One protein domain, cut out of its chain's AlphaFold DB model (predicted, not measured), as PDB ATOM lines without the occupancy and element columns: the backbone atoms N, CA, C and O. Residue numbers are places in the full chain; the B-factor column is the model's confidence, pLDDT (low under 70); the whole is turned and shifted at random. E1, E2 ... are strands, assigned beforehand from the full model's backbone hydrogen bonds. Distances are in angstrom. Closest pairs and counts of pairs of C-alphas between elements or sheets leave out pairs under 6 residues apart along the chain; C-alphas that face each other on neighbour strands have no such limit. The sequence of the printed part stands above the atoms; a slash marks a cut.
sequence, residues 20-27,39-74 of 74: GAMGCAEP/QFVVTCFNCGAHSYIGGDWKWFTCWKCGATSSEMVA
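This is residues 20 to 27 and 39 to 74 of the 74 residues of an uncharacterized protein of Verrucomicrobia bacterium (UniProt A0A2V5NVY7). A small sheet of three short strands, E1, E4 and E5, stands beside a two-stranded hairpin, E2 and E3, with E3 the strand nearer to the sheet. The printed part has 44 residues, with five named strands, E1 to E5, and no named helix. The sheet's order is E1, E4, E5, mixed. The class is all strand, with 19 residues in strands, under half. It is compact, radius of gyration of the C-alphas 8.9 A, spanning 22 by 20 by 14 A.

E1 is residues 20 to 22, 7.2 A, from C-alpha 20 at (219.693, 147.219, 159.116). E4 is residues 59 to 61, 7.1 A. E5 is residues 67 to 69, 7.0 A, to C-alpha 69 at (223.666, 152.751, 166.131). E2, residues 39 to 43, and E3, residues 50 to 54, are 13.3 A each.

E4 is parallel to E1, with N 61 and O 21 at 3.1 A. The hairpin E4 and E5 is antiparallel, with N 60 and O 69 at 2.8 A. The closest C-alphas of E3 and E4, Ile 53 and Phe 60, are 7.2 A apart. In the antiparallel hairpin E2 and E3, N 42 and O 51 are 2.9 A apart.

Residues 28 to 38 are cut out, C-alphas 27 and 39 being 8.0 A apart. Of the links printed whole, none is long. Eleven residues are under pLDDT 70, among them 70 to 74.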
ATOM      1  N   GLY A  20     218.635 146.284 158.775       65.81
ATOM      2  CA  GLY A  20     219.693 147.219 159.116       65.81
ATOM      3  C   GLY A  20     220.867 147.057 158.167       65.81
ATOM      4  O   GLY A  20     221.173 145.956 157.697       65.81
ATOM      5  N   ALA A  21     221.485 148.177 157.824       70.31
ATOM      6  CA  ALA A  21     222.560 148.224 156.852       70.31
ATOM      7  C   ALA A  21     223.503 149.394 157.138       70.31
ATOM      8  O   ALA A  21     223.273 150.229 158.017       70.31
ATOM      9  N   MET A  22     224.594 149.454 156.382       74.12
ATOM     10  CA  MET A  22     225.421 150.651 156.349       74.12
ATOM     11  C   MET A  22     224.585 151.786 155.751       74.12
ATOM     12  O   MET A  22     223.999 151.623 154.683       74.12
ATOM     13  N   GLY A  23     224.489 152.906 156.465       71.44
ATOM     14  CA  GLY A  23     223.827 154.096 155.944       71.44
ATOM     15  C   GLY A  23     224.524 154.571 154.677       71.44
ATOM     16  O   GLY A  23     225.720 154.355 154.512       71.44
ATOM     17  N   CYS A  24     223.795 155.213 153.777       73.69
ATOM     18  CA  CYS A  24     224.370 155.714 152.535       73.69
ATOM     19  C   CYS A  24     224.894 157.145 152.719       73.69
ATOM     20  O   CYS A  24     224.362 157.912 153.525       73.69
ATOM     21  N   ALA A  25     225.942 157.498 151.966       68.62
ATOM     22  CA  ALA A  25     226.437 158.875 151.869       68.62
ATOM     23  C   ALA A  25     225.472 159.779 151.091       68.62
ATOM     24  O   ALA A  25     225.399 160.979 151.341       68.62
ATOM     25  N   GLU A  26     224.716 159.176 150.178       68.69
ATOM     26  CA  GLU A  26     223.742 159.831 149.320       68.69
ATOM     27  C   GLU A  26     222.342 159.293 149.638       68.69
ATOM     28  O   GLU A  26     222.213 158.123 150.026       68.69
ATOM     29  N   PRO A  27     221.285 160.112 149.490       63.00
ATOM     30  CA  PRO A  27     219.931 159.584 149.520       63.00
ATOM     31  C   PRO A  27     219.830 158.517 148.422       63.00
ATOM     32  O   PRO A  27     220.225 158.795 147.285       63.00
ATOM     33  N   GLN A  39     212.323 157.669 154.177       69.19
ATOM     34  CA  GLN A  39     213.769 157.805 154.325       69.19
ATOM     35  C   GLN A  39     214.047 158.670 155.548       69.19
ATOM     36  O   GLN A  39     213.438 159.732 155.704       69.19
ATOM     37  N   PHE A  40     214.962 158.228 156.402       72.50
ATOM     38  CA  PHE A  40     215.412 159.009 157.547       72.50
ATOM     39  C   PHE A  40     216.871 159.401 157.351       72.50
ATOM     40  O   PHE A  40     217.677 158.651 156.800       72.50
ATOM     41  N   VAL A  41     217.204 160.608 157.797       76.62
ATOM     42  CA  VAL A  41     218.583 161.087 157.848       76.62
ATOM     43  C   VAL A  41     219.016 161.033 159.298       76.62
ATOM     44  O   VAL A  41     218.416 161.694 160.145       76.62
ATOM     45  N   VAL A  42     220.056 160.256 159.583       74.25
ATOM     46  CA  VAL A  42     220.669 160.222 160.908       74.25
ATOM     47  C   VAL A  42     222.063 160.820 160.844       74.25
ATOM     48  O   VAL A  42     222.902 160.438 160.028       74.25
ATOM     49  N   THR A  43     222.331 161.750 161.753       80.56
ATOM     50  CA  THR A  43     223.674 162.276 161.979       80.56
ATOM     51  C   THR A  43     224.451 161.322 162.874       80.56
ATOM     52  O   THR A  43     224.059 161.031 164.002       80.56
ATOM     53  N   CYS A  44     225.586 160.841 162.383       79.75
ATOM     54  CA  CYS A  44     226.525 160.062 163.169       79.75
ATOM     55  C   CYS A  44     227.077 160.911 164.322       79.75
ATOM     56  O   CYS A  44     227.860 161.829 164.082       79.75
ATOM     57  N   PHE A  45     226.792 160.548 165.573       71.69
ATOM     58  CA  PHE A  45     227.273 161.306 166.738       71.69
ATOM     59  C   PHE A  45     228.799 161.260 166.930       71.69
ATOM     60  O   PHE A  45     229.364 162.185 167.498       71.69
ATOM     61  N   ASN A  46     229.492 160.241 166.404       76.25
ATOM     62  CA  ASN A  46     230.955 160.138 166.523       76.25
ATOM     63  C   ASN A  46     231.759 160.972 165.514       76.25
ATOM     64  O   ASN A  46     232.866 161.388 165.825       76.25
ATOM     65  N   CYS A  47     231.251 161.206 164.300       81.06
ATOM     66  CA  CYS A  47     231.994 161.946 163.266       81.06
ATOM     67  C   CYS A  47     231.203 163.082 162.602       81.06
ATOM     68  O   CYS A  47     231.715 163.726 161.688       81.06
ATOM     69  N   GLY A  48     229.953 163.304 163.016       78.94
ATOM     70  CA  GLY A  48     229.056 164.325 162.473       78.94
ATOM     71  C   GLY A  48     228.530 164.047 161.061       78.94
ATOM     72  O   GLY A  48     227.828 164.882 160.506       78.94
ATOM     73  N   ALA A  49     228.862 162.908 160.446       80.06
ATOM     74  CA  ALA A  49     228.433 162.610 159.081       80.06
ATOM     75  C   ALA A  49     226.944 162.255 159.012       80.06
ATOM     76  O   ALA A  49     226.469 161.412 159.774       80.06
ATOM     77  N   HIS A  50     226.228 162.837 158.053       81.69
ATOM     78  CA  HIS A  50     224.870 162.417 157.726       81.69
ATOM     79  C   HIS A  50     224.894 161.063 157.017       81.69
ATOM     80  O   HIS A  50     225.715 160.811 156.132       81.69
ATOM     81  N   SER A  51     224.021 160.173 157.469       79.31
ATOM     82  CA  SER A  51     223.795 158.851 156.904       79.31
ATOM     83  C   SER A  51     222.318 158.739 156.552       79.31
ATOM     84  O   SER A  51     221.457 158.989 157.398       79.31
ATOM     85  N   TYR A  52     222.033 158.381 155.307       79.88
ATOM     86  CA  TYR A  52     220.676 158.125 154.837       79.88
ATOM     87  C   TYR A  52     220.330 156.663 155.107       79.88
ATOM     88  O   TYR A  52     221.089 155.765 154.734       79.88
ATOM     89  N   ILE A  53     219.210 156.433 155.785       76.62
ATOM     90  CA  ILE A  53     218.760 155.112 156.224       76.62
ATOM     91  C   ILE A  53     217.297 154.881 155.831       76.62
ATOM     92  O   ILE A  53     216.515 155.824 155.670       76.62
ATOM     93  N   GLY A  54     216.917 153.613 155.679       73.50
ATOM     94  CA  GLY A  54     215.518 153.227 155.506       73.50
ATOM     95  C   GLY A  54     214.734 153.355 156.814       73.50
ATOM     96  O   GLY A  54     215.271 153.105 157.889       73.50
ATOM     97  N   GLY A  55     213.461 153.734 156.730       68.56
ATOM     98  CA  GLY A  55     212.612 153.973 157.902       68.56
ATOM     99  C   GLY A  55     212.238 152.754 158.723       68.56
ATOM    100  O   GLY A  55     211.839 152.906 159.869       68.56
ATOM    101  N   ASP A  56     212.419 151.562 158.169       70.25
ATOM    102  CA  ASP A  56     212.196 150.296 158.863       70.25
ATOM    103  C   ASP A  56     213.491 149.724 159.464       70.25
ATOM    104  O   ASP A  56     213.516 148.580 159.923       70.25
ATOM    105  N   TRP A  57     214.599 150.476 159.428       75.62
ATOM    106  CA  TRP A  57     215.871 149.987 159.945       75.62
ATOM    107  C   TRP A  57     215.877 150.030 161.477       75.62
ATOM    108  O   TRP A  57     215.568 151.045 162.093       75.62
ATOM    109  N   LYS A  58     216.257 148.919 162.108       71.31
ATOM    110  CA  LYS A  58     216.457 148.813 163.561       71.31
ATOM    111  C   LYS A  58     217.844 149.274 163.983       71.31
ATOM    112  O   LYS A  58     218.034 149.743 165.098       71.31
ATOM    113  N   TRP A  59     218.815 149.153 163.086       75.12
ATOM    114  CA  TRP A  59     220.187 149.563 163.322       75.12
ATOM    115  C   TRP A  59     220.833 150.052 162.024       75.12
ATOM    116  O   TRP A  59     220.437 149.646 160.929       75.12
ATOM    117  N   PHE A  60     221.831 150.927 162.132       78.50
ATOM    118  CA  PHE A  60     222.625 151.362 160.987       78.50
ATOM    119  C   PHE A  60     224.085 151.587 161.354       78.50
ATOM    120  O   PHE A  60     224.406 152.000 162.468       78.50
ATOM    121  N   THR A  61     224.969 151.378 160.385       80.25
ATOM    122  CA  THR A  61     226.396 151.689 160.515       80.25
ATOM    123  C   THR A  61     226.734 152.946 159.723       80.25
ATOM    124  O   THR A  61     226.377 153.067 158.554       80.25
ATOM    125  N   CYS A  62     227.438 153.894 160.338       82.38
ATOM    126  CA  CYS A  62     227.921 155.093 159.668       82.38
ATOM    127  C   CYS A  62     228.917 154.721 158.565       82.38
ATOM    128  O   CYS A  62     229.969 154.146 158.850       82.38
ATOM    129  N   TRP A  63     228.638 155.135 157.330       80.31
ATOM    130  CA  TRP A  63     229.513 154.873 156.184       80.31
ATOM    131  C   TRP A  63     230.905 155.495 156.305       80.31
ATOM    132  O   TRP A  63     231.862 154.976 155.741       80.31
ATOM    133  N   LYS A  64     231.023 156.614 157.030       79.00
ATOM    134  CA  LYS A  64     232.273 157.374 157.131       79.00
ATOM    135  C   LYS A  64     233.227 156.811 158.181       79.00
ATOM    136  O   LYS A  64     234.426 156.749 157.942       79.00
ATOM    137  N   CYS A  65     232.721 156.457 159.365       80.06
ATOM    138  CA  CYS A  65     233.565 156.044 160.497       80.06
ATOM    139  C   CYS A  65     233.332 154.607 160.981       80.06
ATOM    140  O   CYS A  65     234.018 154.168 161.904       80.06
ATOM    141  N   GLY A  66     232.369 153.884 160.399       74.56
ATOM    142  CA  GLY A  66     232.067 152.492 160.747       74.56
ATOM    143  C   GLY A  66     231.392 152.300 162.107       74.56
ATOM    144  O   GLY A  66     231.220 151.171 162.560       74.56
ATOM    145  N   ALA A  67     231.020 153.378 162.798       76.31
ATOM    146  CA  ALA A  67     230.340 153.264 164.078       76.31
ATOM    147  C   ALA A  67     228.845 152.984 163.885       76.31
ATOM    148  O   ALA A  67     228.236 153.508 162.953       76.31
ATOM    149  N   THR A  68     228.273 152.133 164.734       75.25
ATOM    150  CA  THR A  68     226.933 151.565 164.533       75.25
ATOM    151  C   THR A  68     225.982 152.037 165.621       75.25
ATOM    152  O   THR A  68     226.353 152.083 166.793       75.25
ATOM    153  N   SER A  69     224.755 152.372 165.234       71.25
ATOM    154  CA  SER A  69     223.666 152.751 166.131       71.25
ATOM    155  C   SER A  69     222.551 151.722 166.023       71.25
ATOM    156  O   SER A  69     222.103 151.443 164.915       71.25
ATOM    157  N   SER A  70     222.103 151.175 167.155       64.06
ATOM    158  CA  SER A  70     221.073 150.118 167.207       64.06
ATOM    159  C   SER A  70     219.771 150.555 167.891       64.06
ATOM    160  O   SER A  70     218.834 149.775 167.994       64.06
ATOM    161  N   GLU A  71     219.709 151.803 168.358       59.09
ATOM    162  CA  GLU A  71     218.532 152.407 168.986       59.09
ATOM    163  C   GLU A  71     218.014 153.526 168.081       59.09
ATOM    164  O   GLU A  71     218.313 154.706 168.272       59.09
ATOM    165  N   MET A  72     217.286 153.152 167.031       54.75
ATOM    166  CA  MET A  72     216.530 154.106 166.222       54.75
ATOM    167  C   MET A  72     215.084 154.061 166.700       54.75
ATOM    168  O   MET A  72     214.272 153.291 166.200       54.75
ATOM    169  N   VAL A  73     214.791 154.817 167.761       39.31
ATOM    170  CA  VAL A  73     213.411 155.030 168.213       39.31
ATOM    171  C   VAL A  73     212.718 155.897 167.163       39.31
ATOM    172  O   VAL A  73     213.206 156.984 166.849       39.31
ATOM    173  N   ALA A  74     211.639 155.353 166.596       36.91
ATOM    174  CA  ALA A  74     210.748 156.004 165.637       36.91
ATOM    175  C   ALA A  74     210.118 157.297 166.178       36.91
ATOM    176  O   ALA A  74     209.885 157.377 167.407       36.91
TER     177      ALA A  74